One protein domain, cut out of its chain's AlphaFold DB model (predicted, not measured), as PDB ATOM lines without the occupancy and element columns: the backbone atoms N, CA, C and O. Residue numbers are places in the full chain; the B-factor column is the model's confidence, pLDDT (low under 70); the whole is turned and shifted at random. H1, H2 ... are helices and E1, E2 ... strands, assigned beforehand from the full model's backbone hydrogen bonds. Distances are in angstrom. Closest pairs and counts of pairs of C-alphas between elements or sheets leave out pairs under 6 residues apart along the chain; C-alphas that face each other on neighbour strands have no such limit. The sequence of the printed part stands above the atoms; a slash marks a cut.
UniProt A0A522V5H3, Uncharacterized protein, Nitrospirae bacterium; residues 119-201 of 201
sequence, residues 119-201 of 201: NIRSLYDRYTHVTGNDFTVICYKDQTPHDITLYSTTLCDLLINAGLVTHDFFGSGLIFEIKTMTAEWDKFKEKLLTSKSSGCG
ATOM      1  N   ASN A 119     157.114 119.926 153.104       75.44
ATOM      2  CA  ASN A 119     156.457 118.624 153.100       75.44
ATOM      3  C   ASN A 119     156.018 118.241 151.678       75.44
ATOM      4  O   ASN A 119     156.001 119.071 150.768       75.44
ATOM      5  N   ILE A 120     155.628 116.980 151.488       78.69
ATOM      6  CA  ILE A 120     155.254 116.469 150.164       78.69
ATOM      7  C   ILE A 120     154.105 117.270 149.529       78.69
ATOM      8  O   ILE A 120     154.123 117.524 148.330       78.69
ATOM      9  N   ARG A 121     153.155 117.760 150.337       76.00
ATOM     10  CA  ARG A 121     152.057 118.619 149.880       76.00
ATOM     11  C   ARG A 121     152.576 119.938 149.318       76.00
ATOM     12  O   ARG A 121     152.172 120.318 148.231       76.00
ATOM     13  N   SER A 122     153.485 120.603 150.028       75.06
ATOM     14  CA  SER A 122     154.114 121.846 149.574       75.06
ATOM     15  C   SER A 122     154.952 121.637 148.311       75.06
ATOM     16  O   SER A 122     155.016 122.527 147.466       75.06
ATOM     17  N   LEU A 123     155.548 120.449 148.154       76.81
ATOM     18  CA  LEU A 123     156.310 120.093 146.965       76.81
ATOM     19  C   LEU A 123     155.391 119.919 145.756       76.81
ATOM     20  O   LEU A 123     155.635 120.536 144.722       76.81
ATOM     21  N   TYR A 124     154.309 119.149 145.907       78.50
ATOM     22  CA  TYR A 124     153.295 119.011 144.862       78.50
ATOM     23  C   TYR A 124     152.675 120.364 144.507       78.50
ATOM     24  O   TYR A 124     152.580 120.724 143.334       78.50
ATOM     25  N   ASP A 125     152.294 121.135 145.519       75.19
ATOM     26  CA  ASP A 125     151.574 122.382 145.317       75.19
ATOM     27  C   ASP A 125     152.424 123.435 144.604       75.19
ATOM     28  O   ASP A 125     151.950 124.032 143.644       75.19
ATOM     29  N   ARG A 126     153.694 123.610 144.994       75.50
ATOM     30  CA  ARG A 126     154.583 124.643 144.430       75.50
ATOM     31  C   ARG A 126     155.280 124.231 143.154       75.50
ATOM     32  O   ARG A 126     155.500 125.083 142.299       75.50
ATOM     33  N   TYR A 127     155.683 122.966 143.077       80.50
ATOM     34  CA  TYR A 127     156.663 122.534 142.093       80.50
ATOM     35  C   TYR A 127     156.134 121.533 141.090       80.50
ATOM     36  O   TYR A 127     156.900 121.139 140.223       80.50
ATOM     37  N   THR A 128     154.869 121.115 141.159       83.00
ATOM     38  CA  THR A 128     154.344 120.140 140.198       83.00
ATOM     39  C   THR A 128     153.078 120.617 139.505       83.00
ATOM     40  O   THR A 128     152.191 121.237 140.105       83.00
ATOM     41  N   HIS A 129     152.987 120.282 138.223       84.00
ATOM     42  CA  HIS A 129     151.761 120.325 137.447       84.00
ATOM     43  C   HIS A 129     151.508 118.937 136.870       84.00
ATOM     44  O   HIS A 129     152.299 118.436 136.072       84.00
ATOM     45  N   VAL A 130     150.435 118.298 137.331       83.00
ATOM     46  CA  VAL A 130     150.062 116.937 136.933       83.00
ATOM     47  C   VAL A 130     149.124 117.014 135.734       83.00
ATOM     48  O   VAL A 130     148.111 117.710 135.780       83.00
ATOM     49  N   THR A 131     149.445 116.269 134.682       82.81
ATOM     50  CA  THR A 131     148.686 116.214 133.428       82.81
ATOM     51  C   THR A 131     148.446 114.752 133.066       82.81
ATOM     52  O   THR A 131     149.323 114.068 132.542       82.81
ATOM     53  N   GLY A 132     147.248 114.242 133.369       84.56
ATOM     54  CA  GLY A 132     146.921 112.827 133.174       84.56
ATOM     55  C   GLY A 132     147.793 111.912 134.040       84.56
ATOM     56  O   GLY A 132     147.768 112.024 135.263       84.56
ATOM     57  N   ASN A 133     148.562 111.025 133.399       87.88
ATOM     58  CA  ASN A 133     149.501 110.104 134.059       87.88
ATOM     59  C   ASN A 133     150.948 110.637 134.118       87.88
ATOM     60  O   ASN A 133     151.852 109.878 134.460       87.88
ATOM     61  N   ASP A 134     151.178 111.904 133.766       89.12
ATOM     62  CA  ASP A 134     152.502 112.534 133.737       89.12
ATOM     63  C   ASP A 134     152.532 113.814 134.592       89.12
ATOM     64  O   ASP A 134     151.486 114.341 134.988       89.12
ATOM     65  N   PHE A 135     153.721 114.336 134.895       87.25
ATOM     66  CA  PHE A 135     153.883 115.597 135.614       87.25
ATOM     67  C   PHE A 135     155.062 116.421 135.094       87.25
ATOM     68  O   PHE A 135     156.082 115.897 134.656       87.25
ATOM     69  N   THR A 136     154.946 117.741 135.214       87.44
ATOM     70  CA  THR A 136     156.049 118.675 134.972       87.44
ATOM     71  C   THR A 136     156.478 119.346 136.267       87.44
ATOM     72  O   THR A 136     155.656 119.611 137.149       87.44
ATOM     73  N   VAL A 137     157.783 119.608 136.387       86.19
ATOM     74  CA  VAL A 137     158.347 120.355 137.515       86.19
ATOM     75  C   VAL A 137     158.389 121.841 137.168       86.19
ATOM     76  O   VAL A 137     158.980 122.226 136.160       86.19
ATOM     77  N   ILE A 138     157.779 122.677 138.003       82.88
ATOM     78  CA  ILE A 138     157.668 124.127 137.807       82.88
ATOM     79  C   ILE A 138     158.415 124.833 138.933       82.88
ATOM     80  O   ILE A 138     158.061 124.681 140.088       82.88
ATOM     81  N   CYS A 139     159.428 125.648 138.638       68.19
ATOM     82  CA  CYS A 139     160.169 126.349 139.699       68.19
ATOM     83  C   CYS A 139     159.366 127.484 140.362       68.19
ATOM     84  O   CYS A 139     159.587 127.783 141.534       68.19
ATOM     85  N   TYR A 140     158.440 128.101 139.620       68.75
ATOM     86  CA  TYR A 140     157.581 129.193 140.081       68.75
ATOM     87  C   TYR A 140     156.166 128.976 139.564       68.75
ATOM     88  O   TYR A 140     155.860 129.300 138.419       68.75
ATOM     89  N   LYS A 141     155.319 128.370 140.389       71.06
ATOM     90  CA  LYS A 141     153.898 128.257 140.083       71.06
ATOM     91  C   LYS A 141     153.192 129.529 140.533       71.06
ATOM     92  O   LYS A 141     153.341 129.941 141.687       71.06
ATOM     93  N   ASP A 142     152.438 130.134 139.627       67.88
ATOM     94  CA  ASP A 142     151.622 131.294 139.956       67.88
ATOM     95  C   ASP A 142     150.536 130.905 140.962       67.88
ATOM     96  O   ASP A 142     149.918 129.839 140.863       67.88
ATOM     97  N   GLN A 143     150.309 131.769 141.952       70.12
ATOM     98  CA  GLN A 143     149.158 131.610 142.831       70.12
ATOM     99  C   GLN A 143     147.893 131.975 142.072       70.12
ATOM    100  O   GLN A 143     147.862 132.948 141.315       70.12
ATOM    101  N   THR A 144     146.823 131.221 142.303       74.69
ATOM    102  CA  THR A 144     145.560 131.540 141.653       74.69
ATOM    103  C   THR A 144     144.993 132.842 142.236       74.69
ATOM    104  O   THR A 144     145.181 133.138 143.423       74.69
ATOM    105  N   PRO A 145     144.215 133.619 141.460       76.50
ATOM    106  CA  PRO A 145     143.481 134.763 141.999       76.50
ATOM    107  C   PRO A 145     142.567 134.397 143.177       76.50
ATOM    108  O   PRO A 145     142.207 135.266 143.974       76.50
ATOM    109  N   HIS A 146     142.153 133.130 143.274       77.94
ATOM    110  CA  HIS A 146     141.396 132.599 144.402       77.94
ATOM    111  C   HIS A 146     142.254 132.536 145.673       77.94
ATOM    112  O   HIS A 146     141.849 133.098 146.688       77.94
ATOM    113  N   ASP A 147     143.455 131.957 145.606       75.69
ATOM    114  CA  ASP A 147     144.359 131.828 146.761       75.69
ATOM    115  C   ASP A 147     144.763 133.194 147.314       75.69
ATOM    116  O   ASP A 147     144.678 133.440 148.518       75.69
ATOM    117  N   ILE A 148     145.108 134.123 146.419       79.75
ATOM    118  CA  ILE A 148     145.448 135.502 146.787       79.75
ATOM    119  C   ILE A 148     144.277 136.157 147.522       79.75
ATOM    120  O   ILE A 148     144.481 136.826 148.536       79.75
ATOM    121  N   THR A 149     143.053 135.951 147.031       84.00
ATOM    122  CA  THR A 149     141.850 136.505 147.664       84.00
ATOM    123  C   THR A 149     141.650 135.904 149.042       84.00
ATOM    124  O   THR A 149     141.553 136.661 149.996       84.00
ATOM    125  N   LEU A 150     141.665 134.573 149.158       84.62
ATOM    126  CA  LEU A 150     141.458 133.865 150.417       84.62
ATOM    127  C   LEU A 150     142.454 134.316 151.491       84.62
ATOM    128  O   LEU A 150     142.054 134.653 152.608       84.62
ATOM    129  N   TYR A 151     143.748 134.352 151.167       86.12
ATOM    130  CA  TYR A 151     144.754 134.742 152.146       86.12
ATOM    131  C   TYR A 151     144.667 136.223 152.513       86.12
ATOM    132  O   TYR A 151     144.782 136.562 153.689       86.12
ATOM    133  N   SER A 152     144.423 137.098 151.534       86.69
ATOM    134  CA  SER A 152     144.303 138.538 151.787       86.69
ATOM    135  C   SER A 152     143.068 138.856 152.624       86.69
ATOM    136  O   SER A 152     143.166 139.617 153.582       86.69
ATOM    137  N   THR A 153     141.919 138.239 152.328       90.56
ATOM    138  CA  THR A 153     140.698 138.463 153.107       90.56
ATOM    139  C   THR A 153     140.839 137.937 154.527       90.56
ATOM    140  O   THR A 153     140.464 138.634 155.464       90.56
ATOM    141  N   THR A 154     141.448 136.760 154.700       91.00
ATOM    142  CA  THR A 154     141.709 136.195 156.032       91.00
ATOM    143  C   THR A 154     142.661 137.085 156.833       91.00
ATOM    144  O   THR A 154     142.442 137.324 158.016       91.00
ATOM    145  N   LEU A 155     143.710 137.612 156.195       91.19
ATOM    146  CA  LEU A 155     144.640 138.534 156.841       91.19
ATOM    147  C   LEU A 155     143.926 139.809 157.311       91.19
ATOM    148  O   LEU A 155     144.112 140.226 158.451       91.19
ATOM    149  N   CYS A 156     143.088 140.406 156.461       92.25
ATOM    150  CA  CYS A 156     142.287 141.573 156.824       92.25
ATOM    151  C   CYS A 156     141.312 141.273 157.972       92.25
ATOM    152  O   CYS A 156     141.233 142.070 158.906       92.25
ATOM    153  N   ASP A 157     140.637 140.116 157.951       93.00
ATOM    154  CA  ASP A 157     139.765 139.670 159.045       93.00
ATOM    155  C   ASP A 157     140.536 139.618 160.374       93.00
ATOM    156  O   ASP A 157     140.076 140.151 161.383       93.00
ATOM    157  N   LEU A 158     141.733 139.028 160.386       94.25
ATOM    158  CA  LEU A 158     142.557 138.943 161.596       94.25
ATOM    159  C   LEU A 158     143.005 140.317 162.095       94.25
ATOM    160  O   LEU A 158     142.964 140.563 163.297       94.25
ATOM    161  N   LEU A 159     143.404 141.220 161.197       93.88
ATOM    162  CA  LEU A 159     143.847 142.567 161.570       93.88
ATOM    163  C   LEU A 159     142.708 143.407 162.158       93.88
ATOM    164  O   LEU A 159     142.903 144.074 163.174       93.88
ATOM    165  N   ILE A 160     141.512 143.347 161.568       94.50
ATOM    166  CA  ILE A 160     140.329 144.046 162.089       94.50
ATOM    167  C   ILE A 160     139.951 143.493 163.464       94.50
ATOM    168  O   ILE A 160     139.722 144.263 164.396       94.50
ATOM    169  N   ASN A 161     139.945 142.166 163.623       94.62
ATOM    170  CA  ASN A 161     139.647 141.538 164.908       94.62
ATOM    171  C   ASN A 161     140.720 141.824 165.969       94.62
ATOM    172  O   ASN A 161     140.384 142.047 167.130       94.62
ATOM    173  N   ALA A 162     141.999 141.885 165.592       95.62
ATOM    174  CA  ALA A 162     143.070 142.323 166.487       95.62
ATOM    175  C   ALA A 162     142.857 143.771 166.949       95.62
ATOM    176  O   ALA A 162     143.039 144.071 168.132       95.62
ATOM    177  N   GLY A 163     142.410 144.649 166.044       94.69
ATOM    178  CA  GLY A 163     141.977 146.003 166.373       94.69
ATOM    179  C   GLY A 163     140.842 146.005 167.396       94.69
ATOM    180  O   GLY A 163     140.964 146.644 168.436       94.69
ATOM    181  N   LEU A 164     139.778 145.230 167.163       94.56
ATOM    182  CA  LEU A 164     138.658 145.118 168.107       94.56
ATOM    183  C   LEU A 164     139.133 144.708 169.506       94.56
ATOM    184  O   LEU A 164     138.836 145.409 170.466       94.56
ATOM    185  N   VAL A 165     139.917 143.629 169.607       95.44
ATOM    186  CA  VAL A 165     140.446 143.131 170.888       95.44
ATOM    187  C   VAL A 165     141.293 144.194 171.589       95.44
ATOM    188  O   VAL A 165     141.111 144.449 172.774       95.44
ATOM    189  N   THR A 166     142.196 144.844 170.856       95.00
ATOM    190  CA  THR A 166     143.112 145.848 171.416       95.00
ATOM    191  C   THR A 166     142.353 147.063 171.943       95.00
ATOM    192  O   THR A 166     142.570 147.511 173.067       95.00
ATOM    193  N   HIS A 167     141.454 147.614 171.132       95.19
ATOM    194  CA  HIS A 167     140.755 148.849 171.465       95.19
ATOM    195  C   HIS A 167     139.689 148.659 172.545       95.19
ATOM    196  O   HIS A 167     139.466 149.601 173.311       95.19
ATOM    197  N   ASP A 168     139.079 147.472 172.613       93.56
ATOM    198  CA  ASP A 168     138.195 147.057 173.703       93.56
ATOM    199  C   ASP A 168     138.986 146.910 175.010       93.56
ATOM    200  O   ASP A 168     138.663 147.567 175.996       93.56
ATOM    201  N   PHE A 169     140.101 146.168 174.983       94.38
ATOM    202  CA  PHE A 169     140.955 145.946 176.153       94.38
ATOM    203  C   PHE A 169     141.493 147.251 176.760       94.38
ATOM    204  O   PHE A 169     141.410 147.460 177.967       94.38
ATOM    205  N   PHE A 170     142.025 148.155 175.931       94.50
ATOM    206  CA  PHE A 170     142.586 149.422 176.412       94.50
ATOM    207  C   PHE A 170     141.538 150.515 176.663       94.50
ATOM    208  O   PHE A 170     141.902 151.599 177.117       94.50
ATOM    209  N   GLY A 171     140.259 150.290 176.341       93.88
ATOM    210  CA  GLY A 171     139.217 151.308 176.504       93.88
ATOM    211  C   GLY A 171     139.499 152.592 175.715       93.88
ATOM    212  O   GLY A 171     139.174 153.688 176.160       93.88
ATOM    213  N   SER A 172     140.118 152.469 174.540       94.56
ATOM    214  CA  SER A 172     140.662 153.593 173.751       94.56
ATOM    215  C   SER A 172     139.635 154.622 173.247       94.56
ATOM    216  O   SER A 172     140.014 155.617 172.637       94.56
ATOM    217  N   GLY A 173     138.338 154.357 173.418       93.75
ATOM    218  CA  GLY A 173     137.248 155.153 172.851       93.75
ATOM    219  C   GLY A 173     136.970 154.889 171.367       93.75
ATOM    220  O   GLY A 173     135.933 155.329 170.884       93.75
ATOM    221  N   LEU A 174     137.819 154.121 170.670       94.62
ATOM    222  CA  LEU A 174     137.721 153.913 169.216       94.62
ATOM    223  C   LEU A 174     136.943 152.650 168.793       94.62
ATOM    224  O   LEU A 174     137.003 152.194 167.649       94.62
ATOM    225  N   ILE A 175     136.226 152.021 169.729       93.25
ATOM    226  CA  ILE A 175     135.535 150.750 169.463       93.25
ATOM    227  C   ILE A 175     134.411 150.908 168.430       93.25
ATOM    228  O   ILE A 175     134.098 149.966 167.701       93.25
ATOM    229  N   PHE A 176     133.795 152.093 168.366       93.56
ATOM    230  CA  PHE A 176     132.733 152.374 167.410       93.56
ATOM    231  C   PHE A 176     133.287 152.471 165.987       93.56
ATOM    232  O   PHE A 176     132.752 151.792 165.112       93.56
ATOM    233  N   GLU A 177     134.381 153.213 165.758       94.44
ATOM    234  CA  GLU A 177     134.982 153.299 164.422       94.44
ATOM    235  C   GLU A 177     135.420 151.925 163.919       94.44
ATOM    236  O   GLU A 177     135.169 151.587 162.763       94.44
ATOM    237  N   ILE A 178     136.003 151.089 164.783       93.94
ATOM    238  CA  ILE A 178     136.437 149.753 164.364       93.94
ATOM    239  C   ILE A 178     135.240 148.869 164.023       93.94
ATOM    240  O   ILE A 178     135.276 148.196 162.998       93.94
ATOM    241  N   LYS A 179     134.150 148.906 164.802       93.19
ATOM    242  CA  LYS A 179     132.917 148.177 164.453       93.19
ATOM    243  C   LYS A 179     132.329 148.649 163.122       93.19
ATOM    244  O   LYS A 179     131.830 147.825 162.354       93.19
ATOM    245  N   THR A 180     132.410 149.946 162.820       94.88
ATOM    246  CA  THR A 180     132.037 150.477 161.504       94.88
ATOM    247  C   THR A 180     132.934 149.905 160.408       94.88
ATOM    248  O   THR A 180     132.412 149.374 159.429       94.88
ATOM    249  N   MET A 181     134.257 149.911 160.599       93.88
ATOM    250  CA  MET A 181     135.208 149.314 159.654       93.88
ATOM    251  C   MET A 181     134.957 147.817 159.446       93.88
ATOM    252  O   MET A 181     135.025 147.347 158.314       93.88
ATOM    253  N   THR A 182     134.618 147.063 160.499       93.81
ATOM    254  CA  THR A 182     134.243 145.644 160.393       93.81
ATOM    255  C   THR A 182     133.023 145.468 159.491       93.81
ATOM    256  O   THR A 182     133.054 144.666 158.562       93.81
ATOM    257  N   ALA A 183     131.970 146.265 159.699       94.62
ATOM    258  CA  ALA A 183     130.753 146.179 158.893       94.62
ATOM    259  C   ALA A 183     130.978 146.582 157.424       94.62
ATOM    260  O   ALA A 183     130.369 146.013 156.515       94.62
ATOM    261  N   GLU A 184     131.830 147.576 157.169       94.69
ATOM    262  CA  GLU A 184     132.226 147.966 155.813       94.69
ATOM    263  C   GLU A 184     133.049 146.876 155.130       94.69
ATOM    264  O   GLU A 184     132.804 146.545 153.965       94.69
ATOM    265  N   TRP A 185     133.981 146.281 155.871       95.00
ATOM    266  CA  TRP A 185     134.800 145.178 155.405       95.00
ATOM    267  C   TRP A 185     133.966 143.942 155.059       95.00
ATOM    268  O   TRP A 185     134.152 143.379 153.982       95.00
ATOM    269  N   ASP A 186     132.997 143.554 155.891       93.50
ATOM    270  CA  ASP A 186     132.131 142.406 155.606       93.50
ATOM    271  C   ASP A 186     131.317 142.611 154.320       93.50
ATOM    272  O   ASP A 186     131.270 141.721 153.467       93.50
ATOM    273  N   LYS A 187     130.775 143.819 154.108       94.06
ATOM    274  CA  LYS A 187     130.092 144.180 152.852       94.06
ATOM    275  C   LYS A 187     131.031 144.129 151.647       94.06
ATOM    276  O   LYS A 187     130.617 143.739 150.553       94.06
ATOM    277  N   PHE A 188     132.276 144.573 151.807       92.69
ATOM    278  CA  PHE A 188     133.275 144.516 150.742       92.69
ATOM    279  C   PHE A 188     133.656 143.067 150.409       92.69
ATOM    280  O   PHE A 188     133.658 142.682 149.239       92.69
ATOM    281  N   LYS A 189     133.916 142.253 151.434       91.38
ATOM    282  CA  LYS A 189     134.260 140.833 151.326       91.38
ATOM    283  C   LYS A 189     133.151 140.042 150.631       91.38
ATOM    284  O   LYS A 189     133.439 139.294 149.702       91.38
ATOM    285  N   GLU A 190     131.888 140.268 150.989       89.69
ATOM    286  CA  GLU A 190     130.737 139.632 150.332       89.69
ATOM    287  C   GLU A 190     130.682 139.950 148.828       89.69
ATOM    288  O   GLU A 190     130.549 139.045 148.000       89.69
ATOM    289  N   LYS A 191     130.871 141.218 148.441       88.69
ATOM    290  CA  LYS A 191     130.947 141.631 147.026       88.69
ATOM    291  C   LYS A 191     132.122 140.986 146.289       88.69
ATOM    292  O   LYS A 191     131.995 140.590 145.129       88.69
ATOM    293  N   LEU A 192     133.274 140.873 146.945       85.00
ATOM    294  CA  LEU A 192     134.473 140.274 146.361       85.00
ATOM    295  C   LEU A 192     134.292 138.772 146.093       85.00
ATOM    296  O   LEU A 192     134.773 138.265 145.081       85.00
ATOM    297  N   LEU A 193     133.573 138.073 146.973       80.25
ATOM    298  CA  LEU A 193     133.287 136.643 146.838       80.25
ATOM    299  C   LEU A 193     132.152 136.365 145.835       80.25
ATOM    300  O   LEU A 193     132.214 135.380 145.104       80.25
ATOM    301  N   THR A 194     131.153 137.246 145.746       79.06
ATOM    302  CA  THR A 194     129.998 137.102 144.835       79.06
ATOM    303  C   THR A 194     130.282 137.555 143.401       79.06
ATOM    304  O   THR A 194     129.763 136.964 142.463       79.06
ATOM    305  N   SER A 195     131.150 138.544 143.179       64.00
ATOM    306  CA  SER A 195     131.524 138.994 141.821       64.00
ATOM    307  C   SER A 195     132.296 137.949 140.999       64.00
ATOM    308  O   SER A 195     132.384 138.061 139.775       64.00
ATOM    309  N   LYS A 196     132.834 136.906 141.647       56.28
ATOM    310  CA  LYS A 196     133.575 135.817 140.993       56.28
ATOM    311  C   LYS A 196     132.708 134.640 140.536       56.28
ATOM    312  O   LYS A 196     133.162 133.883 139.684       56.28
ATOM    313  N   SER A 197     131.473 134.489 141.023       47.56
ATOM    314  CA  SER A 197     130.565 133.416 140.572       47.56
ATOM    315  C   SER A 197     129.870 133.715 139.235       47.56
ATOM    316  O   SER A 197     129.298 132.815 138.631       47.56
ATOM    317  N   SER A 198     129.975 134.944 138.724       43.69
ATOM    318  CA  SER A 198     129.420 135.378 137.430       43.69
ATOM    319  C   SER A 198     130.383 135.261 136.234       43.69
ATOM    320  O   SER A 198     130.029 135.680 135.136       43.69
ATOM    321  N   GLY A 199     131.595 134.721 136.427       40.56
ATOM    322  CA  GLY A 199     132.648 134.640 135.398       40.56
ATOM    323  C   GLY A 199     132.988 133.235 134.882       40.56
ATOM    324  O   GLY A 199     133.903 133.106 134.076       40.56
ATOM    325  N   CYS A 200     132.285 132.191 135.332       35.94
ATOM    326  CA  CYS A 200     132.385 130.844 134.763       35.94
ATOM    327  C   CYS A 200     131.087 130.514 134.019       35.94
ATOM    328  O   CYS A 200     130.177 129.902 134.577       35.94
ATOM    329  N   GLY A 201     131.019 130.964 132.770       32.78
ATOM    330  CA  GLY A 201     130.049 130.564 131.756       32.78
ATOM    331  C   GLY A 201     130.762 130.446 130.423       32.78
ATOM    332  O   GLY A 201     131.603 131.333 130.153       32.78
TER     333      GLY A 201
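Overview. This is residues 119 to 201 of the 201 residues of an uncharacterized protein of Nitrospirae bacterium (UniProt A0A522V5H3). A long helical hairpin, H2 and H3 side by side, makes the body, and a small head of the short helix H1 and the strand hairpin E1 and E2 is set off from it, joined to the beginning of H2 by residues 138 to 144. The whole is flat, 60 by 36 by 16 A along its three main axes. The printed part has 83 residues, with three named helices and two named strands in the order H1, E1, E2, H2, H3; E1 and E2 form an antiparallel sheet of two strands. The class is mostly helix, and the whole is extended, with a radius of gyration of the C-alphas of 19.2 A.

Arrangement. H1, residues 120 to 127, has a tight link to E1, residues 128 to 131. E1 and E2, residues 134 to 137, are a hairpin of antiparallel neighbours at 154 degrees; N 129 and O 136 are within hydrogen-bond range at 3.0 A, and N 131 and O 134 at 2.8 A. The closest C-alphas of H1 and E2, those of Tyr 127 and Val 137, are 5.3 A apart. H2, residues 145 to 169, and H3, residues 175 to 194, touch as a helical hairpin, opposite ways at a shallow tilt of 14 degrees; their closest C-alphas, those of His 167 and Ile 175, are 5.9 A apart. H1 is apart from H2 and H3. In H1, H2 and H3 every O i to N i+4 pair is within hydrogen-bond range.

Along the chain. H1 begins at C-alpha 120 (155.254, 116.469, 150.164) and is 10.2 A long. E1 measures 9.7 A and E2 10.5 A. H2, 36.0 A long, begins at C-alpha 145 (143.481, 134.763, 141.999). H3, 28.7 A long, ends at C-alpha 194 (129.998, 137.102, 144.835).

Size, cuts and confidence. The two C-alphas farthest apart, those of Asn 133 and Gly 173, are 60.7 A apart. The printed part has no cut, and no link is long. The mean pLDDT of the printed part is 83.3; residues 139 to 140, 142 and 195 to 201 are under 70.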